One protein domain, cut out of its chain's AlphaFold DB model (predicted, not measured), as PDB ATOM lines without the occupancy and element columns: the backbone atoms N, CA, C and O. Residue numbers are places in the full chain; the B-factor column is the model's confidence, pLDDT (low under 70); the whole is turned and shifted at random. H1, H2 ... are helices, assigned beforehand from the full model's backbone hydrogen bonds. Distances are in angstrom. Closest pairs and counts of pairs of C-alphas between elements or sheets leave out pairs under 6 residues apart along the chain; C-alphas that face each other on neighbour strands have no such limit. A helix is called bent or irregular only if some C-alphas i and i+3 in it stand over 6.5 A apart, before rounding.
ATOM      1  N   SER A  40     -46.572   3.261 -13.838       91.19
ATOM      2  CA  SER A  40     -46.447   3.907 -12.523       91.19
ATOM      3  C   SER A  40     -45.773   3.023 -11.464       91.19
ATOM      4  O   SER A  40     -45.173   3.552 -10.528       91.19
ATOM      5  N   GLN A  41     -45.832   1.700 -11.622       93.94
ATOM      6  CA  GLN A  41     -45.282   0.697 -10.709       93.94
ATOM      7  C   GLN A  41     -43.864   0.248 -11.095       93.94
ATOM      8  O   GLN A  41     -43.201  -0.435 -10.316       93.94
ATOM      9  N   GLN A  42     -43.346   0.654 -12.261       92.75
ATOM     10  CA  GLN A  42     -42.068   0.156 -12.787       92.75
ATOM     11  C   GLN A  42     -40.884   0.384 -11.829       92.75
ATOM     12  O   GLN A  42     -40.028  -0.486 -11.671       92.75
ATOM     13  N   ALA A  43     -40.830   1.542 -11.163       93.31
ATOM     14  CA  ALA A  43     -39.777   1.837 -10.192       93.31
ATOM     15  C   ALA A  43     -39.876   0.950  -8.939       93.31
ATOM     16  O   ALA A  43     -38.853   0.522  -8.406       93.31
ATOM     17  N   ALA A  44     -41.099   0.652  -8.485       94.25
ATOM     18  CA  ALA A  44     -41.335  -0.261  -7.372       94.25
ATOM     19  C   ALA A  44     -40.931  -1.692  -7.747       94.25
ATOM     20  O   ALA A  44     -40.159  -2.314  -7.023       94.25
ATOM     21  N   PHE A  45     -41.354  -2.161  -8.923       94.25
ATOM     22  CA  PHE A  45     -40.974  -3.461  -9.473       94.25
ATOM     23  C   PHE A  45     -39.452  -3.663  -9.504       94.25
ATOM     24  O   PHE A  45     -38.947  -4.641  -8.956       94.25
ATOM     25  N   LEU A  46     -38.700  -2.720 -10.086       94.62
ATOM     26  CA  LEU A  46     -37.238  -2.832 -10.190       94.62
ATOM     27  C   LEU A  46     -36.553  -2.881  -8.819       94.62
ATOM     28  O   LEU A  46     -35.575  -3.605  -8.633       94.62
ATOM     29  N   ARG A  47     -37.072  -2.130  -7.845       94.88
ATOM     30  CA  ARG A  47     -36.549  -2.143  -6.476       94.88
ATOM     31  C   ARG A  47     -36.862  -3.437  -5.742       94.88
ATOM     32  O   ARG A  47     -35.986  -3.934  -5.045       94.88
ATOM     33  N   LEU A  48     -38.060  -3.991  -5.918       94.56
ATOM     34  CA  LEU A  48     -38.417  -5.299  -5.366       94.56
ATOM     35  C   LEU A  48     -37.523  -6.395  -5.947       94.56
ATOM     36  O   LEU A  48     -36.943  -7.159  -5.186       94.56
ATOM     37  N   MET A  49     -37.316  -6.398  -7.269       93.75
ATOM     38  CA  MET A  49     -36.368  -7.303  -7.932       93.75
ATOM     39  C   MET A  49     -34.958  -7.187  -7.343       93.75
ATOM     40  O   MET A  49     -34.341  -8.195  -7.006       93.75
ATOM     41  N   SER A  50     -34.455  -5.960  -7.173       93.69
ATOM     42  CA  SER A  50     -33.154  -5.732  -6.537       93.69
ATOM     43  C   SER A  50     -33.118  -6.241  -5.094       93.69
ATOM     44  O   SER A  50     -32.095  -6.777  -4.674       93.69
ATOM     45  N   GLY A  51     -34.207  -6.070  -4.343       93.00
ATOM     46  CA  GLY A  51     -34.343  -6.559  -2.973       93.00
ATOM     47  C   GLY A  51     -34.269  -8.081  -2.906       93.00
ATOM     48  O   GLY A  51     -33.433  -8.610  -2.181       93.00
ATOM     49  N   PHE A  52     -35.043  -8.782  -3.737       92.12
ATOM     50  CA  PHE A  52     -35.004 -10.246  -3.810       92.12
ATOM     51  C   PHE A  52     -33.613 -10.778  -4.168       92.12
ATOM     52  O   PHE A  52     -33.128 -11.694  -3.513       92.12
ATOM     53  N   HIS A  53     -32.922 -10.158  -5.129       90.00
ATOM     54  CA  HIS A  53     -31.546 -10.539  -5.469       90.00
ATOM     55  C   HIS A  53     -30.519 -10.254  -4.362       90.00
ATOM     56  O   HIS A  53     -29.465 -10.888  -4.342       90.00
ATOM     57  N   SER A  54     -30.791  -9.298  -3.469       87.62
ATOM     58  CA  SER A  54     -29.861  -8.906  -2.401       87.62
ATOM     59  C   SER A  54     -30.027  -9.740  -1.128       87.62
ATOM     60  O   SER A  54     -29.079  -9.861  -0.357       87.62
ATOM     61  N   ASP A  55     -31.200 -10.337  -0.912       77.94
ATOM     62  CA  ASP A  55     -31.586 -10.988   0.349       77.94
ATOM     63  C   ASP A  55     -31.025 -12.419   0.531       77.94
ATOM     64  O   ASP A  55     -31.468 -13.161   1.403       77.94
ATOM     65  N   ALA A  56     -30.031 -12.811  -0.278       64.44
ATOM     66  CA  ALA A  56     -29.260 -14.067  -0.249       64.44
ATOM     67  C   ALA A  56     -30.043 -15.401  -0.290       64.44
ATOM     68  O   ALA A  56     -29.416 -16.446  -0.450       64.44
ATOM     69  N   ALA A  57     -31.374 -15.390  -0.188       72.50
ATOM     70  CA  ALA A  57     -32.221 -16.563  -0.353       72.50
ATOM     71  C   ALA A  57     -32.222 -16.987  -1.821       72.50
ATOM     72  O   ALA A  57     -32.534 -16.178  -2.700       72.50
ATOM     73  N   ALA A  58     -31.885 -18.243  -2.101       80.44
ATOM     74  CA  ALA A  58     -31.964 -18.749  -3.463       80.44
ATOM     75  C   ALA A  58     -33.436 -18.729  -3.952       80.44
ATOM     76  O   ALA A  58     -34.354 -18.799  -3.132       80.44
ATOM     77  N   PRO A  59     -33.716 -18.581  -5.263       82.50
ATOM     78  CA  PRO A  59     -35.091 -18.479  -5.767       82.50
ATOM     79  C   PRO A  59     -36.013 -19.647  -5.372       82.50
ATOM     80  O   PRO A  59     -37.221 -19.466  -5.229       82.50
ATOM     81  N   ASP A  60     -35.446 -20.835  -5.177       80.38
ATOM     82  CA  ASP A  60     -36.102 -22.055  -4.696       80.38
ATOM     83  C   ASP A  60     -36.422 -22.036  -3.191       80.38
ATOM     84  O   ASP A  60     -37.326 -22.744  -2.744       80.38
ATOM     85  N   GLU A  61     -35.752 -21.179  -2.424       79.88
ATOM     86  CA  GLU A  61     -35.987 -20.955  -0.994       79.88
ATOM     87  C   GLU A  61     -36.945 -19.781  -0.730       79.88
ATOM     88  O   GLU A  61     -37.182 -19.414   0.423       79.88
ATOM     89  N   LEU A  62     -37.516 -19.172  -1.780       87.25
ATOM     90  CA  LEU A  62     -38.415 -18.035  -1.616       87.25
ATOM     91  C   LEU A  62     -39.703 -18.457  -0.887       87.25
ATOM     92  O   LEU A  62     -40.536 -19.226  -1.386       87.25
ATOM     93  N   ASP A  63     -39.889 -17.892   0.300       88.62
ATOM     94  CA  ASP A  63     -41.082 -18.056   1.116       88.62
ATOM     95  C   ASP A  63     -41.698 -16.714   1.529       88.62
ATOM     96  O   ASP A  63     -41.207 -15.630   1.208       88.62
ATOM     97  N   GLU A  64     -42.824 -16.792   2.233       89.31
ATOM     98  CA  GLU A  64     -43.552 -15.614   2.697       89.31
ATOM     99  C   GLU A  64     -42.679 -14.715   3.586       89.31
ATOM    100  O   GLU A  64     -42.736 -13.490   3.479       89.31
ATOM    101  N   ALA A  65     -41.850 -15.301   4.453       90.00
ATOM    102  CA  ALA A  65     -41.030 -14.547   5.394       90.00
ATOM    103  C   ALA A  65     -39.953 -13.731   4.669       90.00
ATOM    104  O   ALA A  65     -39.736 -12.568   5.024       90.00
ATOM    105  N   VAL A  66     -39.332 -14.314   3.639       91.44
ATOM    106  CA  VAL A  66     -38.397 -13.625   2.736       91.44
ATOM    107  C   VAL A  66     -39.104 -12.461   2.039       91.44
ATOM    108  O   VAL A  66     -38.634 -11.323   2.098       91.44
ATOM    109  N   VAL A  67     -40.292 -12.693   1.469       93.50
ATOM    110  CA  VAL A  67     -41.045 -11.629   0.786       93.50
ATOM    111  C   VAL A  67     -41.384 -10.474   1.726       93.50
ATOM    112  O   VAL A  67     -41.116  -9.315   1.406       93.50
ATOM    113  N   PHE A  68     -41.920 -10.751   2.916       93.19
ATOM    114  CA  PHE A  68     -42.257  -9.690   3.870       93.19
ATOM    115  C   PHE A  68     -41.033  -8.983   4.460       93.19
ATOM    116  O   PHE A  68     -41.155  -7.836   4.906       93.19
ATOM    117  N   ARG A  69     -39.860  -9.626   4.476       92.69
ATOM    118  CA  ARG A  69     -38.597  -8.966   4.823       92.69
ATOM    119  C   ARG A  69     -38.201  -7.967   3.739       92.69
ATOM    120  O   ARG A  69     -38.033  -6.795   4.067       92.69
ATOM    121  N   VAL A  70     -38.187  -8.382   2.472       94.69
ATOM    122  CA  VAL A  70     -37.908  -7.488   1.334       94.69
ATOM    123  C   VAL A  70     -38.904  -6.329   1.282       94.69
ATOM    124  O   VAL A  70     -38.500  -5.179   1.133       94.69
ATOM    125  N   LEU A  71     -40.201  -6.586   1.487       94.69
ATOM    126  CA  LEU A  71     -41.207  -5.521   1.569       94.69
ATOM    127  C   LEU A  71     -40.893  -4.539   2.710       94.69
ATOM    128  O   LEU A  71     -40.957  -3.325   2.529       94.69
ATOM    129  N   ARG A  72     -40.496  -5.028   3.887       92.12
ATOM    130  CA  ARG A  72     -40.135  -4.153   5.011       92.12
ATOM    131  C   ARG A  72     -38.948  -3.245   4.694       92.12
ATOM    132  O   ARG A  72     -38.969  -2.091   5.110       92.12
ATOM    133  N   GLU A  73     -37.945  -3.747   3.983       91.56
ATOM    134  CA  GLU A  73     -36.779  -2.963   3.545       91.56
ATOM    135  C   GLU A  73     -37.110  -2.011   2.393       91.56
ATOM    136  O   GLU A  73     -36.550  -0.921   2.291       91.56
ATOM    137  N   PHE A  74     -38.066  -2.398   1.550       92.19
ATOM    138  CA  PHE A  74     -38.597  -1.568   0.478       92.19
ATOM    139  C   PHE A  74     -39.352  -0.336   1.007       92.19
ATOM    140  O   PHE A  74     -39.414   0.676   0.306       92.19
ATOM    141  N   TYR A  75     -39.902  -0.400   2.226       93.31
ATOM    142  CA  TYR A  75     -40.733   0.651   2.810       93.31
ATOM    143  C   TYR A  75     -40.042   2.018   2.876       93.31
ATOM    144  O   TYR A  75     -39.050   2.197   3.582       93.31
ATOM    145  N   GLU A  76     -40.637   3.020   2.226       93.31
ATOM    146  CA  GLU A  76     -40.269   4.420   2.430       93.31
ATOM    147  C   GLU A  76     -41.272   5.092   3.367       93.31
ATOM    148  O   GLU A  76     -42.460   5.144   3.038       93.31
ATOM    149  N   PRO A  77     -40.826   5.659   4.502       92.19
ATOM    150  CA  PRO A  77     -41.721   6.322   5.442       92.19
ATOM    151  C   PRO A  77     -42.312   7.614   4.861       92.19
ATOM    152  O   PRO A  77     -41.801   8.711   5.059       92.19
ATOM    153  N   ARG A  78     -43.412   7.498   4.122       93.69
ATOM    154  CA  ARG A  78     -44.203   8.622   3.616       93.69
ATOM    155  C   ARG A  78     -45.669   8.230   3.555       93.69
ATOM    156  O   ARG A  78     -46.002   7.060   3.410       93.69
ATOM    157  N   ARG A  79     -46.551   9.226   3.618       93.75
ATOM    158  CA  ARG A  79     -47.991   8.995   3.471       93.75
ATOM    159  C   ARG A  79     -48.300   8.372   2.104       93.75
ATOM    160  O   ARG A  79     -47.776   8.812   1.076       93.75
ATOM    161  N   GLY A  80     -49.163   7.366   2.109       93.69
ATOM    162  CA  GLY A  80     -49.657   6.651   0.943       93.69
ATOM    163  C   GLY A  80     -48.600   5.827   0.216       93.69
ATOM    164  O   GLY A  80     -48.786   5.571  -0.973       93.69
ATOM    165  N   PHE A  81     -47.492   5.457   0.865       95.38
ATOM    166  CA  PHE A  81     -46.485   4.608   0.238       95.38
ATOM    167  C   PHE A  81     -47.074   3.243  -0.108       95.38
ATOM    168  O   PHE A  81     -47.091   2.864  -1.279       95.38
ATOM    169  N   TRP A  82     -47.620   2.539   0.883       95.75
ATOM    170  CA  TRP A  82     -48.181   1.209   0.666       95.75
ATOM    171  C   TRP A  82     -49.398   1.253  -0.240       95.75
ATOM    172  O   TRP A  82     -49.567   0.383  -1.089       95.75
ATOM    173  N   ARG A  83     -50.224   2.295  -0.105       94.00
ATOM    174  CA  ARG A  83     -51.399   2.509  -0.968       94.00
ATOM    175  C   ARG A  83     -51.038   2.686  -2.441       94.00
ATOM    176  O   ARG A  83     -51.866   2.411  -3.299       94.00
ATOM    177  N   ALA A  84     -49.836   3.182  -2.721       94.56
ATOM    178  CA  ALA A  84     -49.340   3.318  -4.078       94.56
ATOM    179  C   ALA A  84     -48.781   2.003  -4.640       94.56
ATOM    180  O   ALA A  84     -48.595   1.935  -5.846       94.56
ATOM    181  N   LEU A  85     -48.512   0.986  -3.813       94.69
ATOM    182  CA  LEU A  85     -47.997  -0.308  -4.259       94.69
ATOM    183  C   LEU A  85     -49.142  -1.285  -4.530       94.69
ATOM    184  O   LEU A  85     -49.955  -1.570  -3.650       94.69
ATOM    185  N   GLU A  86     -49.157  -1.857  -5.728       93.38
ATOM    186  CA  GLU A  86     -50.136  -2.873  -6.113       93.38
ATOM    187  C   GLU A  86     -49.621  -4.289  -5.837       93.38
ATOM    188  O   GLU A  86     -48.465  -4.608  -6.124       93.38
ATOM    189  N   ALA A  87     -50.494  -5.178  -5.349       92.81
ATOM    190  CA  ALA A  87     -50.134  -6.572  -5.083       92.81
ATOM    191  C   ALA A  87     -49.628  -7.301  -6.343       92.81
ATOM    192  O   ALA A  87     -48.641  -8.029  -6.273       92.81
ATOM    193  N   ASN A  88     -50.215  -7.015  -7.512       91.75
ATOM    194  CA  ASN A  88     -49.758  -7.556  -8.798       91.75
ATOM    195  C   ASN A  88     -48.296  -7.210  -9.101       91.75
ATOM    196  O   ASN A  88     -47.580  -8.023  -9.674       91.75
ATOM    197  N   THR A  89     -47.828  -6.031  -8.680       94.19
ATOM    198  CA  THR A  89     -46.427  -5.621  -8.868       94.19
ATOM    199  C   THR A  89     -45.486  -6.489  -8.037       94.19
ATOM    200  O   THR A  89     -44.419  -6.877  -8.512       94.19
ATOM    201  N   VAL A  90     -45.893  -6.829  -6.811       95.00
ATOM    202  CA  VAL A  90     -45.144  -7.744  -5.939       95.00
ATOM    203  C   VAL A  90     -45.136  -9.153  -6.530       95.00
ATOM    204  O   VAL A  90     -44.075  -9.766  -6.619       95.00
ATOM    205  N   MET A  91     -46.289  -9.638  -6.994       93.81
ATOM    206  CA  MET A  91     -46.416 -10.966  -7.596       93.81
ATOM    207  C   MET A  91     -45.606 -11.112  -8.889       93.81
ATOM    208  O   MET A  91     -44.939 -12.130  -9.064       93.81
ATOM    209  N   GLU A  92     -45.594 -10.104  -9.767       92.44
ATOM    210  CA  GLU A  92     -44.766 -10.148 -10.980       92.44
ATOM    211  C   GLU A  92     -43.273 -10.108 -10.625       92.44
ATOM    212  O   GLU A  92     -42.489 -10.848 -11.214       92.44
ATOM    213  N   ALA A  93     -42.860  -9.306  -9.633       93.44
ATOM    214  CA  ALA A  93     -41.468  -9.294  -9.174       93.44
ATOM    215  C   ALA A  93     -41.042 -10.664  -8.616       93.44
ATOM    216  O   ALA A  93     -39.977 -11.170  -8.965       93.44
ATOM    217  N   ILE A  94     -41.900 -11.313  -7.823       93.06
ATOM    218  CA  ILE A  94     -41.669 -12.684  -7.349       93.06
ATOM    219  C   ILE A  94     -41.539 -13.651  -8.528       93.06
ATOM    220  O   ILE A  94     -40.595 -14.437  -8.570       93.06
ATOM    221  N   HIS A  95     -42.448 -13.582  -9.501       90.94
ATOM    222  CA  HIS A  95     -42.431 -14.471 -10.660       90.94
ATOM    223  C   HIS A  95     -41.177 -14.283 -11.527       90.94
ATOM    224  O   HIS A  95     -40.598 -15.261 -11.994       90.94
ATOM    225  N   CYS A  96     -40.720 -13.043 -11.722       90.56
ATOM    226  CA  CYS A  96     -39.480 -12.762 -12.443       90.56
ATOM    227  C   CYS A  96     -38.232 -13.227 -11.681       90.56
ATOM    228  O   CYS A  96     -37.269 -13.654 -12.316       90.56
ATOM    229  N   TYR A  97     -38.233 -13.140 -10.349       91.81
ATOM    230  CA  TYR A  97     -37.122 -13.597  -9.513       91.81
ATOM    231  C   TYR A  97     -37.052 -15.129  -9.410       91.81
ATOM    232  O   TYR A  97     -35.982 -15.718  -9.561       91.81
ATOM    233  N   ALA A  98     -38.200 -15.772  -9.186       91.25
ATOM    234  CA  ALA A  98     -38.349 -17.204  -8.952       91.25
ATOM    235  C   ALA A  98     -39.395 -17.812  -9.913       91.25
ATOM    236  O   ALA A  98     -40.510 -18.143  -9.498       91.25
ATOM    237  N   PRO A  99     -39.059 -17.988 -11.206       89.12
ATOM    238  CA  PRO A  99     -40.016 -18.439 -12.223       89.12
ATOM    239  C   PRO A  99     -40.580 -19.839 -11.948       89.12
ATOM    240  O   PRO A  99     -41.755 -20.095 -12.209       89.12
ATOM    241  N   GLU A 100     -39.778 -20.718 -11.341       89.00
ATOM    242  CA  GLU A 100     -40.160 -22.097 -11.013       89.00
ATOM    243  C   GLU A 100     -40.982 -22.217  -9.719       89.00
ATOM    244  O   GLU A 100     -41.512 -23.288  -9.420       89.00
ATOM    245  N   LEU A 101     -41.136 -21.126  -8.952       87.94
ATOM    246  CA  LEU A 101     -41.831 -21.143  -7.659       87.94
ATOM    247  C   LEU A 101     -43.255 -21.684  -7.786       87.94
ATOM    248  O   LEU A 101     -43.720 -22.418  -6.916       87.94
ATOM    249  N   ARG A 102     -43.947 -21.347  -8.880       87.06
ATOM    250  CA  ARG A 102     -45.305 -21.833  -9.137       87.06
ATOM    251  C   ARG A 102     -45.337 -23.354  -9.218       87.06
ATOM    252  O   ARG A 102     -46.079 -23.976  -8.466       87.06
ATOM    253  N   ALA A 103     -44.518 -23.940 -10.087       86.31
ATOM    254  CA  ALA A 103     -44.435 -25.389 -10.236       86.31
ATOM    255  C   ALA A 103     -44.010 -26.060  -8.921       86.31
ATOM    256  O   ALA A 103     -44.645 -27.020  -8.488       86.31
ATOM    257  N   ALA A 104     -43.007 -25.502  -8.237       85.50
ATOM    258  CA  ALA A 104     -42.534 -26.016  -6.956       85.50
ATOM    259  C   ALA A 104     -43.638 -26.029  -5.881       85.50
ATOM    260  O   ALA A 104     -43.810 -27.027  -5.181       85.50
ATOM    261  N   ARG A 105     -44.429 -24.952  -5.767       84.94
ATOM    262  CA  ARG A 105     -45.514 -24.833  -4.776       84.94
ATOM    263  C   ARG A 105     -46.698 -25.739  -5.093       84.94
ATOM    264  O   ARG A 105     -47.228 -26.353  -4.172       84.94
ATOM    265  N   GLU A 106     -47.074 -25.874  -6.364       85.50
ATOM    266  CA  GLU A 106     -48.125 -26.820  -6.780       85.50
ATOM    267  C   GLU A 106     -47.763 -28.276  -6.439       85.50
ATOM    268  O   GLU A 106     -48.642 -29.077  -6.127       85.50
ATOM    269  N   CYS A 107     -46.473 -28.626  -6.440       81.00
ATOM    270  CA  CYS A 107     -46.014 -29.963  -6.064       81.00
ATOM    271  C   CYS A 107     -45.856 -30.179  -4.546       81.00
ATOM    272  O   CYS A 107     -45.877 -31.328  -4.105       81.00
ATOM    273  N   ALA A 108     -45.664 -29.119  -3.750       74.44
ATOM    274  CA  ALA A 108     -45.169 -29.228  -2.373       74.44
ATOM    275  C   ALA A 108     -46.216 -29.041  -1.258       74.44
ATOM    276  O   ALA A 108     -45.991 -29.539  -0.153       74.44
ATOM    277  N   SER A 109     -47.332 -28.329  -1.477       65.19
ATOM    278  CA  SER A 109     -48.239 -27.936  -0.379       65.19
ATOM    279  C   SER A 109     -49.729 -28.171  -0.648       65.19
ATOM    280  O   SER A 109     -50.227 -28.036  -1.763       65.19
ATOM    281  N   GLN A 110     -50.490 -28.450   0.421       59.12
ATOM    282  CA  GLN A 110     -51.951 -28.322   0.400       59.12
ATOM    283  C   GLN A 110     -52.316 -26.843   0.196       59.12
ATOM    284  O   GLN A 110     -52.015 -26.008   1.043       59.12
ATOM    285  N   GLY A 111     -52.945 -26.528  -0.939       68.88
ATOM    286  CA  GLY A 111     -53.319 -25.163  -1.337       68.88
ATOM    287  C   GLY A 111     -52.472 -24.574  -2.474       68.88
ATOM    288  O   GLY A 111     -52.895 -23.587  -3.079       68.88
ATOM    289  N   GLY A 112     -51.334 -25.200  -2.799       84.56
ATOM    290  CA  GLY A 112     -50.530 -24.893  -3.983       84.56
ATOM    291  C   GLY A 112     -50.073 -23.435  -4.084       84.56
ATOM    292  O   GLY A 112     -49.918 -22.725  -3.085       84.56
ATOM    293  N   TYR A 113     -49.869 -22.969  -5.316       86.38
ATOM    294  CA  TYR A 113     -49.460 -21.589  -5.587       86.38
ATOM    295  C   TYR A 113     -50.583 -20.578  -5.306       86.38
ATOM    296  O   TYR A 113     -50.310 -19.436  -4.943       86.38
ATOM    297  N   ALA A 114     -51.848 -20.992  -5.423       87.38
ATOM    298  CA  ALA A 114     -52.999 -20.128  -5.160       87.38
ATOM    299  C   ALA A 114     -53.047 -19.637  -3.702       87.38
ATOM    300  O   ALA A 114     -53.312 -18.460  -3.463       87.38
ATOM    301  N   ALA A 115     -52.742 -20.507  -2.732       87.62
ATOM    302  CA  ALA A 115     -52.656 -20.116  -1.326       87.62
ATOM    303  C   ALA A 115     -51.534 -19.092  -1.085       87.62
ATOM    304  O   ALA A 115     -51.763 -18.081  -0.423       87.62
ATOM    305  N   PHE A 116     -50.363 -19.311  -1.693       88.94
ATOM    306  CA  PHE A 116     -49.241 -18.374  -1.628       88.94
ATOM    307  C   PHE A 116     -49.612 -17.002  -2.208       88.94
ATOM    308  O   PHE A 116     -49.413 -15.979  -1.556       88.94
ATOM    309  N   ALA A 117     -50.211 -16.970  -3.402       89.94
ATOM    310  CA  ALA A 117     -50.658 -15.731  -4.036       89.94
ATOM    311  C   ALA A 117     -51.668 -14.972  -3.157       89.94
ATOM    312  O   ALA A 117     -51.494 -13.780  -2.900       89.94
ATOM    313  N   TRP A 118     -52.660 -15.679  -2.607       89.88
ATOM    314  CA  TRP A 118     -53.638 -15.101  -1.682       89.88
ATOM    315  C   TRP A 118     -52.984 -14.489  -0.434       89.88
ATOM    316  O   TRP A 118     -53.374 -13.404   0.008       89.88
ATOM    317  N   GLN A 119     -51.977 -15.152   0.140       90.06
ATOM    318  CA  GLN A 119     -51.235 -14.632   1.291       90.06
ATOM    319  C   GLN A 119     -50.448 -13.366   0.937       90.06
ATOM    320  O   GLN A 119     -50.442 -12.419   1.726       90.06
ATOM    321  N   MET A 120     -49.823 -13.314  -0.243       92.88
ATOM    322  CA  MET A 120     -49.100 -12.123  -0.702       92.88
ATOM    323  C   MET A 120     -50.044 -10.939  -0.915       92.88
ATOM    324  O   MET A 120     -49.783  -9.845  -0.410       92.88
ATOM    325  N   GLU A 121     -51.176 -11.161  -1.581       92.19
ATOM    326  CA  GLU A 121     -52.209 -10.138  -1.774       92.19
ATOM    327  C   GLU A 121     -52.755  -9.627  -0.436       92.19
ATOM    328  O   GLU A 121     -52.768  -8.417  -0.182       92.19
ATOM    329  N   SER A 122     -53.123 -10.550   0.458       89.44
ATOM    330  CA  SER A 122     -53.606 -10.230   1.807       89.44
ATOM    331  C   SER A 122     -52.567  -9.447   2.612       89.44
ATOM    332  O   SER A 122     -52.907  -8.523   3.351       89.44
ATOM    333  N   GLY A 123     -51.288  -9.784   2.453       90.88
ATOM    334  CA  GLY A 123     -50.172  -9.106   3.096       90.88
ATOM    335  C   GLY A 123     -49.962  -7.673   2.631       90.88
ATOM    336  O   GLY A 123     -49.816  -6.771   3.457       90.88
ATOM    337  N   VAL A 124     -49.976  -7.436   1.319       92.94
ATOM    338  CA  VAL A 124     -49.878  -6.077   0.765       92.94
ATOM    339  C   VAL A 124     -51.073  -5.239   1.217       92.94
ATOM    340  O   VAL A 124     -50.900  -4.106   1.671       92.94
ATOM    341  N   PHE A 125     -52.274  -5.817   1.192       90.56
ATOM    342  CA  PHE A 125     -53.480  -5.159   1.689       90.56
ATOM    343  C   PHE A 125     -53.396  -4.830   3.188       90.56
ATOM    344  O   PHE A 125     -53.774  -3.736   3.610       90.56
ATOM    345  N   MET A 126     -52.824  -5.726   3.996       89.94
ATOM    346  CA  MET A 126     -52.546  -5.477   5.411       89.94
ATOM    347  C   MET A 126     -51.587  -4.299   5.609       89.94
ATOM    348  O   MET A 126     -51.815  -3.455   6.473       89.94
ATOM    349  N   LEU A 127     -50.519  -4.199   4.816       93.00
ATOM    350  CA  LEU A 127     -49.565  -3.088   4.915       93.00
ATOM    351  C   LEU A 127     -50.219  -1.745   4.559       93.00
ATOM    352  O   LEU A 127     -50.051  -0.767   5.290       93.00
ATOM    353  N   GLN A 128     -51.027  -1.718   3.494       93.00
ATOM    354  CA  GLN A 128     -51.846  -0.560   3.117       93.00
ATOM    355  C   GLN A 128     -52.790  -0.139   4.243       93.00
ATOM    356  O   GLN A 128     -52.946   1.049   4.536       93.00
ATOM    357  N   PHE A 129     -53.414  -1.128   4.880       89.38
ATOM    358  CA  PHE A 129     -54.288  -0.921   6.017       89.38
ATOM    359  C   PHE A 129     -53.523  -0.298   7.190       89.38
ATOM    360  O   PHE A 129     -53.880   0.794   7.624       89.38
ATOM    361  N   LEU A 130     -52.439  -0.920   7.661       92.00
ATOM    362  CA  LEU A 130     -51.657  -0.430   8.803       92.00
ATOM    363  C   LEU A 130     -51.156   1.008   8.584       92.00
ATOM    364  O   LEU A 130     -51.245   1.840   9.491       92.00
ATOM    365  N   GLU A 131     -50.706   1.334   7.371       94.94
ATOM    366  CA  GLU A 131     -50.291   2.694   7.010       94.94
ATOM    367  C   GLU A 131     -51.434   3.700   7.112       94.94
ATOM    368  O   GLU A 131     -51.260   4.783   7.668       94.94
ATOM    369  N   ARG A 132     -52.625   3.343   6.629       93.00
ATOM    370  CA  ARG A 132     -53.799   4.220   6.700       93.00
ATOM    371  C   ARG A 132     -54.125   4.603   8.142       93.00
ATOM    372  O   ARG A 132     -54.487   5.749   8.395       93.00
ATOM    373  N   TYR A 133     -53.985   3.684   9.094       91.69
ATOM    374  CA  TYR A 133     -54.203   3.995  10.510       91.69
ATOM    375  C   TYR A 133     -53.062   4.799  11.120       91.69
ATOM    376  O   TYR A 133     -53.315   5.685  11.936       91.69
ATOM    377  N   ALA A 134     -51.826   4.550  10.688       94.19
ATOM    378  CA  ALA A 134     -50.693   5.379  11.068       94.19
ATOM    379  C   ALA A 134     -50.902   6.836  10.624       94.19
ATOM    380  O   ALA A 134     -50.729   7.755  11.421       94.19
ATOM    381  N   GLU A 135     -51.360   7.058   9.391       94.88
ATOM    382  CA  GLU A 135     -51.713   8.390   8.889       94.88
ATOM    383  C   GLU A 135     -52.834   9.043   9.698       94.88
ATOM    384  O   GLU A 135     -52.710  10.205  10.080       94.88
ATOM    385  N   ARG A 136     -53.900   8.295  10.008       93.00
ATOM    386  CA  ARG A 136     -55.021   8.814  10.806       93.00
ATOM    387  C   ARG A 136     -54.592   9.216  12.217       93.00
ATOM    388  O   ARG A 136     -55.088  10.215  12.725       93.00
ATOM    389  N   LEU A 137     -53.671   8.479  12.844       92.81
ATOM    390  CA  LEU A 137     -53.086   8.885  14.128       92.81
ATOM    391  C   LEU A 137     -52.307  10.197  14.007       92.81
ATOM    392  O   LEU A 137     -52.371  11.036  14.904       92.81
ATOM    393  N   LEU A 138     -51.584  10.384  12.901       92.88
ATOM    394  CA  LEU A 138     -50.835  11.613  12.647       92.88
ATOM    395  C   LEU A 138     -51.735  12.814  12.345       92.88
ATOM    396  O   LEU A 138     -51.313  13.945  12.582       92.88
ATOM    397  N   ASP A 139     -52.956  12.585  11.857       93.75
ATOM    398  CA  ASP A 139     -53.958  13.637  11.635       93.75
ATOM    399  C   ASP A 139     -54.544  14.196  12.942       93.75
ATOM    400  O   ASP A 139     -55.146  15.270  12.945       93.75
ATOM    401  N   ILE A 140     -54.355  13.501  14.069       92.56
ATOM    402  CA  ILE A 140     -54.711  14.016  15.391       92.56
ATOM    403  C   ILE A 140     -53.653  15.048  15.818       92.56
ATOM    404  O   ILE A 140     -52.453  14.756  15.715       92.56
ATOM    405  N   PRO A 141     -54.054  16.215  16.360       90.88
ATOM    406  CA  PRO A 141     -53.128  17.152  16.991       90.88
ATOM    407  C   PRO A 141     -52.256  16.471  18.049       90.88
ATOM    408  O   PRO A 141     -52.733  15.596  18.775       90.88
ATOM    409  N   ASN A 142     -50.992  16.883  18.162       87.62
ATOM    410  CA  ASN A 142     -50.001  16.241  19.035       87.62
ATOM    411  C   ASN A 142     -50.479  16.100  20.487       87.62
ATOM    412  O   ASN A 142     -50.209  15.088  21.133       87.62
ATOM    413  N   GLU A 143     -51.216  17.087  20.988       87.19
ATOM    414  CA  GLU A 143     -51.744  17.124  22.352       87.19
ATOM    415  C   GLU A 143     -52.841  16.073  22.586       87.19
ATOM    416  O   GLU A 143     -52.987  15.577  23.702       87.19
ATOM    417  N   GLY A 144     -53.592  15.723  21.536       87.12
ATOM    418  CA  GLY A 144     -54.704  14.771  21.571       87.12
ATOM    419  C   GLY A 144     -54.340  13.353  21.127       87.12
ATOM    420  O   GLY A 144     -55.204  12.477  21.140       87.12
ATOM    421  N   ARG A 145     -53.091  13.108  20.713       90.38
ATOM    422  CA  ARG A 145     -52.664  11.779  20.258       90.38
ATOM    423  C   ARG A 145     -52.660  10.771  21.412       90.38
ATOM    424  O   ARG A 145     -52.167  11.087  22.500       90.38
ATOM    425  N   PRO A 146     -53.150   9.538  21.186       90.62
ATOM    426  CA  PRO A 146     -53.114   8.497  22.201       90.62
ATOM    427  C   PRO A 146     -51.665   8.166  22.583       90.62
ATOM    428  O   PRO A 146     -50.808   7.948  21.726       90.62
ATOM    429  N   LYS A 147     -51.388   8.126  23.891       87.38
ATOM    430  CA  LYS A 147     -50.051   7.853  24.432       87.38
ATOM    431  C   LYS A 147     -49.938   6.397  24.870       87.38
ATOM    432  O   LYS A 147     -50.642   5.957  25.774       87.38
ATOM    433  N   GLY A 148     -49.003   5.674  24.261       85.88
ATOM    434  CA  GLY A 148     -48.763   4.260  24.548       85.88
ATOM    435  C   GLY A 148     -49.667   3.315  23.753       85.88
ATOM    436  O   GLY A 148     -50.601   3.732  23.071       85.88
ATOM    437  N   GLN A 149     -49.355   2.022  23.825       87.69
ATOM    438  CA  GLN A 149     -49.996   1.003  22.987       87.69
ATOM    439  C   GLN A 149     -51.477   0.812  23.326       87.69
ATOM    440  O   GLN A 149     -52.302   0.787  22.423       87.69
ATOM    441  N   THR A 150     -51.834   0.747  24.611       88.94
ATOM    442  CA  THR A 150     -53.225   0.533  25.042       88.94
ATOM    443  C   THR A 150     -54.148   1.662  24.593       88.94
ATOM    444  O   THR A 150     -55.197   1.400  24.014       88.94
ATOM    445  N   ALA A 151     -53.741   2.921  24.793       90.88
ATOM    446  CA  ALA A 151     -54.529   4.071  24.352       90.88
ATOM    447  C   ALA A 151     -54.649   4.119  22.821       90.88
ATOM    448  O   ALA A 151     -55.706   4.463  22.296       90.88
ATOM    449  N   ALA A 152     -53.584   3.751  22.096       90.69
ATOM    450  CA  ALA A 152     -53.621   3.675  20.640       90.69
ATOM    451  C   ALA A 152     -54.578   2.577  20.168       90.69
ATOM    452  O   ALA A 152     -55.391   2.830  19.290       90.69
ATOM    453  N   TRP A 153     -54.545   1.393  20.783       89.00
ATOM    454  CA  TRP A 153     -55.478   0.305  20.484       89.00
ATOM    455  C   TRP A 153     -56.938   0.722  20.698       89.00
ATOM    456  O   TRP A 153     -57.768   0.509  19.816       89.00
ATOM    457  N   GLN A 154     -57.246   1.352  21.838       89.38
ATOM    458  CA  GLN A 154     -58.598   1.833  22.145       89.38
ATOM    459  C   GLN A 154     -59.060   2.849  21.099       89.38
ATOM    460  O   GLN A 154     -60.116   2.685  20.495       89.38
ATOM    461  N   TRP A 155     -58.216   3.843  20.813       91.88
ATOM    462  CA  TRP A 155     -58.524   4.864  19.819       91.88
ATOM    463  C   TRP A 155     -58.743   4.277  18.417       91.88
ATOM    464  O   TRP A 155     -59.678   4.674  17.722       91.88
ATOM    465  N   LEU A 156     -57.900   3.324  18.001       89.38
ATOM    466  CA  LEU A 156     -58.006   2.657  16.703       89.38
ATOM    467  C   LEU A 156     -59.319   1.875  16.592       89.38
ATOM    468  O   LEU A 156     -59.992   1.976  15.568       89.38
ATOM    469  N   ASN A 157     -59.710   1.141  17.639       88.75
ATOM    470  CA  ASN A 157     -60.995   0.443  17.670       88.75
ATOM    471  C   ASN A 157     -62.174   1.409  17.569       88.75
ATOM    472  O   ASN A 157     -63.048   1.215  16.724       88.75
ATOM    473  N   ASP A 158     -62.165   2.481  18.358       90.31
ATOM    474  CA  ASP A 158     -63.232   3.482  18.334       90.31
ATOM    475  C   ASP A 158     -63.326   4.194  16.975       90.31
ATOM    476  O   ASP A 158     -64.420   4.514  16.504       90.31
ATOM    477  N   ASP A 159     -62.196   4.460  16.311       90.19
ATOM    478  CA  ASP A 159     -62.180   4.996  14.945       90.19
ATOM    479  C   ASP A 159     -62.742   3.991  13.925       90.19
ATOM    480  O   ASP A 159     -63.567   4.383  13.095       90.19
ATOM    481  N   CYS A 160     -62.384   2.704  14.015       88.88
ATOM    482  CA  CYS A 160     -62.949   1.659  13.151       88.88
ATOM    483  C   CYS A 160     -64.471   1.555  13.315       88.88
ATOM    484  O   CYS A 160     -65.208   1.570  12.326       88.88
ATOM    485  N   LEU A 161     -64.946   1.486  14.562       89.38
ATOM    486  CA  LEU A 161     -66.368   1.363  14.881       89.38
ATOM    487  C   LEU A 161     -67.163   2.565  14.366       89.38
ATOM    488  O   LEU A 161     -68.173   2.386  13.685       89.38
ATOM    489  N   ARG A 162     -66.673   3.792  14.596       91.88
ATOM    490  CA  ARG A 162     -67.319   5.017  14.088       91.88
ATOM    491  C   ARG A 162     -67.412   5.064  12.563       91.88
ATOM    492  O   ARG A 162     -68.298   5.728  12.033       91.88
ATOM    493  N   ARG A 163     -66.507   4.384  11.855       89.19
ATOM    494  CA  ARG A 163     -66.450   4.347  10.385       89.19
ATOM    495  C   ARG A 163     -67.159   3.139   9.770       89.19
ATOM    496  O   ARG A 163     -67.166   3.023   8.549       89.19
ATOM    497  N   GLY A 164     -67.741   2.252  10.582       88.56
ATOM    498  CA  GLY A 164     -68.354   1.008  10.096       88.56
ATOM    499  C   GLY A 164     -67.335   0.015   9.525       88.56
ATOM    500  O   GLY A 164     -67.681  -0.876   8.756       88.56
ATOM    501  N   GLU A 165     -66.067   0.160   9.896       87.88
ATOM    502  CA  GLU A 165     -64.928  -0.619   9.418       87.88
ATOM    503  C   GLU A 165     -64.811  -1.945  10.225       87.88
ATOM    504  O   GLU A 165     -63.763  -2.278  10.761       87.88
ATOM    505  N   ILE A 166     -65.909  -2.715  10.341       81.44
ATOM    506  CA  ILE A 166     -66.059  -3.849  11.294       81.44
ATOM    507  C   ILE A 166     -65.095  -5.008  11.011       81.44
ATOM    508  O   ILE A 166     -64.512  -5.573  11.934       81.44
ATOM    509  N   GLN A 167     -64.874  -5.336   9.737       76.62
ATOM    510  CA  GLN A 167     -63.900  -6.355   9.319       76.62
ATOM    511  C   GLN A 167     -62.490  -6.090   9.878       76.62
ATOM    512  O   GLN A 167     -61.698  -7.007  10.074       76.62
ATOM    513  N   TRP A 168     -62.195  -4.828  10.179       74.81
ATOM    514  CA  TRP A 168     -60.901  -4.370  10.650       74.81
ATOM    515  C   TRP A 168     -60.755  -4.400  12.159       74.81
ATOM    516  O   TRP A 168     -59.660  -4.660  12.648       74.81
ATOM    517  N   VAL A 169     -61.860  -4.220  12.883       76.62
ATOM    518  CA  VAL A 169     -61.923  -4.518  14.317       76.62
ATOM    519  C   VAL A 169     -61.553  -5.982  14.530       76.62
ATOM    520  O   VAL A 169     -60.599  -6.273  15.244       76.62
ATOM    521  N   HIS A 170     -62.208  -6.887  13.795       75.50
ATOM    522  CA  HIS A 170     -61.933  -8.319  13.890       75.50
ATOM    523  C   HIS A 170     -60.473  -8.657  13.561       75.50
ATOM    524  O   HIS A 170     -59.809  -9.409  14.268       75.50
ATOM    525  N   LEU A 171     -59.933  -8.042  12.510       71.94
ATOM    526  CA  LEU A 171     -58.547  -8.238  12.115       71.94
ATOM    527  C   LEU A 171     -57.549  -7.730  13.175       71.94
ATOM    528  O   LEU A 171     -56.567  -8.411  13.476       71.94
ATOM    529  N   MET A 172     -57.798  -6.564  13.779       73.69
ATOM    530  CA  MET A 172     -56.977  -6.053  14.881       73.69
ATOM    531  C   MET A 172     -57.092  -6.914  16.142       73.69
ATOM    532  O   MET A 172     -56.104  -7.056  16.859       73.69
ATOM    533  N   GLU A 173     -58.253  -7.511  16.409       77.00
ATOM    534  CA  GLU A 173     -58.442  -8.469  17.503       77.00
ATOM    535  C   GLU A 173     -57.649  -9.762  17.262       77.00
ATOM    536  O   GLU A 173     -56.988 -10.254  18.176       77.00
ATOM    537  N   CYS A 174     -57.636 -10.280  16.028       73.12
ATOM    538  CA  CYS A 174     -56.885 -11.486  15.669       73.12
ATOM    539  C   CYS A 174     -55.361 -11.280  15.687       73.12
ATOM    540  O   CYS A 174     -54.620 -12.154  16.141       73.12
ATOM    541  N   VAL A 175     -54.872 -10.145  15.177       73.25
ATOM    542  CA  VAL A 175     -53.427  -9.841  15.123       73.25
ATOM    543  C   VAL A 175     -52.920  -9.285  16.465       73.25
ATOM    544  O   VAL A 175     -51.740  -9.436  16.809       73.25
ATOM    545  N   GLY A 176     -53.819  -8.680  17.243       70.94
ATOM    546  CA  GLY A 176     -53.589  -8.186  18.592       70.94
ATOM    547  C   GLY A 176     -52.601  -7.019  18.661       70.94
ATOM    548  O   GLY A 176     -52.441  -6.224  17.731       70.94
ATOM    549  N   GLU A 177     -51.880  -6.942  19.780       77.12
ATOM    550  CA  GLU A 177     -50.929  -5.866  20.114       77.12
ATOM    551  C   GLU A 177     -49.836  -5.641  19.051       77.12
ATOM    552  O   GLU A 177     -49.291  -4.538  18.914       77.12
ATOM    553  N   ARG A 178     -49.536  -6.667  18.242       82.75
ATOM    554  CA  ARG A 178     -48.561  -6.578  17.149       82.75
ATOM    555  C   ARG A 178     -48.988  -5.582  16.070       82.75
ATOM    556  O   ARG A 178     -48.140  -4.824  15.602       82.75
ATOM    557  N   ALA A 179     -50.273  -5.531  15.715       84.25
ATOM    558  CA  ALA A 179     -50.777  -4.584  14.717       84.25
ATOM    559  C   ALA A 179     -50.618  -3.136  15.200       84.25
ATOM    560  O   ALA A 179     -50.084  -2.291  14.484       84.25
ATOM    561  N   VAL A 180     -50.982  -2.870  16.457       88.69
ATOM    562  CA  VAL A 180     -50.862  -1.539  17.073       88.69
ATOM    563  C   VAL A 180     -49.407  -1.089  17.136       88.69
ATOM    564  O   VAL A 180     -49.091   0.056  16.814       88.69
ATOM    565  N   THR A 181     -48.499  -1.998  17.491       90.38
ATOM    566  CA  THR A 181     -47.061  -1.713  17.486       90.38
ATOM    567  C   THR A 181     -46.571  -1.307  16.094       90.38
ATOM    568  O   THR A 181     -45.792  -0.361  15.975       90.38
ATOM    569  N   LEU A 182     -47.022  -1.990  15.038       90.06
ATOM    570  CA  LEU A 182     -46.660  -1.646  13.660       90.06
ATOM    571  C   LEU A 182     -47.219  -0.284  13.248       90.06
ATOM    572  O   LEU A 182     -46.464   0.534  12.727       90.06
ATOM    573  N   VAL A 183     -48.489  -0.007  13.555       92.75
ATOM    574  CA  VAL A 183     -49.127   1.292  13.293       92.75
ATOM    575  C   VAL A 183     -48.350   2.431  13.962       92.75
ATOM    576  O   VAL A 183     -48.003   3.413  13.307       92.75
ATOM    577  N   LEU A 184     -48.003   2.290  15.245       93.12
ATOM    578  CA  LEU A 184     -47.233   3.303  15.976       93.12
ATOM    579  C   LEU A 184     -45.818   3.486  15.411       93.12
ATOM    580  O   LEU A 184     -45.324   4.614  15.336       93.12
ATOM    581  N   ARG A 185     -45.162   2.397  14.990       92.69
ATOM    582  CA  ARG A 185     -43.846   2.460  14.336       92.69
ATOM    583  C   ARG A 185     -43.918   3.181  12.993       92.69
ATOM    584  O   ARG A 185     -43.078   4.039  12.746       92.69
ATOM    585  N   MET A 186     -44.915   2.872  12.164       94.56
ATOM    586  CA  MET A 186     -45.144   3.553  10.887       94.56
ATOM    587  C   MET A 186     -45.442   5.038  11.102       94.56
ATOM    588  O   MET A 186     -44.811   5.872  10.464       94.56
ATOM    589  N   ALA A 187     -46.321   5.383  12.050       93.94
ATOM    590  CA  ALA A 187     -46.659   6.775  12.351       93.94
ATOM    591  C   ALA A 187     -45.409   7.571  12.750       93.94
ATOM    592  O   ALA A 187     -45.135   8.629  12.189       93.94
ATOM    593  N   ARG A 188     -44.595   7.013  13.653       93.06
ATOM    594  CA  ARG A 188     -43.331   7.630  14.062       93.06
ATOM    595  C   ARG A 188     -42.343   7.758  12.902       93.06
ATOM    596  O   ARG A 188     -41.674   8.778  12.791       93.06
ATOM    597  N   ALA A 189     -42.231   6.740  12.052       93.38
ATOM    598  CA  ALA A 189     -41.333   6.775  10.903       93.38
ATOM    599  C   ALA A 189     -41.757   7.845   9.883       93.38
ATOM    600  O   ALA A 189     -40.906   8.584   9.404       93.38
ATOM    601  N   ILE A 190     -43.059   7.963   9.601       94.25
ATOM    602  CA  ILE A 190     -43.622   8.990   8.712       94.25
ATOM    603  C   ILE A 190     -43.424  10.392   9.306       94.25
ATOM    604  O   ILE A 190     -43.093  11.318   8.576       94.25
ATOM    605  N   GLU A 191     -43.615  10.564  10.616       92.00
ATOM    606  CA  GLU A 191     -43.422  11.853  11.295       92.00
ATOM    607  C   GLU A 191     -41.962  12.324  11.280       92.00
ATOM    608  O   GLU A 191     -41.700  13.515  11.129       92.00
ATOM    609  N   LEU A 192     -41.015  11.394  11.430       91.50
ATOM    610  CA  LEU A 192     -39.578  11.685  11.408       91.50
ATOM    611  C   LEU A 192     -38.999  11.772   9.994       91.50
ATOM    612  O   LEU A 192     -37.848  12.184   9.835       91.50
ATOM    613  N   ALA A 193     -39.755  11.351   8.980       87.50
ATOM    614  CA  ALA A 193     -39.294  11.403   7.610       87.50
ATOM    615  C   ALA A 193     -39.045  12.861   7.207       87.50
ATOM    616  O   ALA A 193     -39.878  13.731   7.489       87.50
TER     617      ALA A 193
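Overview. This is residues 40 to 193 of the 215 residues of an uncharacterized protein of Paraburkholderia sp. BL27I4N3 (UniProt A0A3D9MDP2). One long helix, H6, runs as a spine through the domain, with helices gathered on each of its two halves: H2 and H4 pack on the first half and H1 covers them both, while H9 crosses the last part of H6 and has the hairpin of H7 and H8 beside it. H5 makes a corner with the start of H6, short H3 packs on H6 between the two groups, and residues 139 to 144 stick out beyond the end of H6. The printed part has 154 residues with nine named helices, H1 to H9 in order, and no named strand; the class is all helix, and the helix packing is mostly crossed. The whole is compact, with a radius of gyration of the C-alphas of 17.2 A, and its outline is elongated, 52 by 34 by 25 A.

Along the chain. H1, residues 40 to 54, begins at C-alpha 40 (-46.447, 3.907, -12.523) and is 23.3 A long; it is irregular, with C-alphas 40 and 43 7.4 A apart. H2 follows at residues 64 to 74, H3 at 81 to 84, H4 at 87 to 97 and H5 at 101 to 108. H6, residues 112 to 138, is the longest helix at 40.1 A and begins at C-alpha 112 (-50.530, -24.893, -3.983). H7, residues 149 to 162, is 19.9 A long, and H8 holds residues 166 to 175. H9, residues 177 to 192, is 22.6 A long and ends at C-alpha 192 (-39.578, 11.685, 11.408).

Arrangement. H6 is the hub, touching five helices. Its residues 112 to 113 alone touch H5, closest at the C-alphas of Glu 106 and Gly 112, 4.2 A apart. H4 touches its residues 117 to 125 alone, at a steep tilt of 50 degrees, opposite ways; the closest C-alphas, of Ala 87 and Glu 121, are 5.3 A apart. H2 touches its residues 116 to 123 alone, closest at the C-alphas of Glu 64 and Met 120, 7.4 A, with a tilt of 37 degrees that is only just steep. H1 is apart from H6 but touches H4, closest at the C-alphas of Met 49 and Ala 93, 5.6 A, and H2, at those of Gly 51 and Val 70, 5.7 A. H3 touches H6 closest at the C-alphas of Trp 82 and Gln 128, 4.8 A. H9 touches residues 130 to 138 of H6 alone, at a steep tilt of 57 degrees, with the C-alphas of Ala 134 and Ala 187 4.5 A apart. H7 is about perpendicular to H9, at 86 degrees, and touches it closest at the C-alphas of Trp 153 and Val 180, 6.0 A. H7 and H8 form a helical hairpin at a shallow tilt of 23 degrees, closest at the C-alphas of Asn 157 and Val 169, 6.1 A. Every O i to N i+4 pair is within hydrogen-bond range in H2, H4, H5, H7, H8 and H9, against 10 of 11 in H1 and 22 of 23 in H6; H3 is too short for such a pair.

Size, cuts and confidence. The two C-alphas farthest apart, of Cys 107 and Glu 143, are 55.3 A apart. The printed part has no cut and no long link. The mean pLDDT of the printed part is 88.6, with residue 56 and residues 109 to 111 under 70.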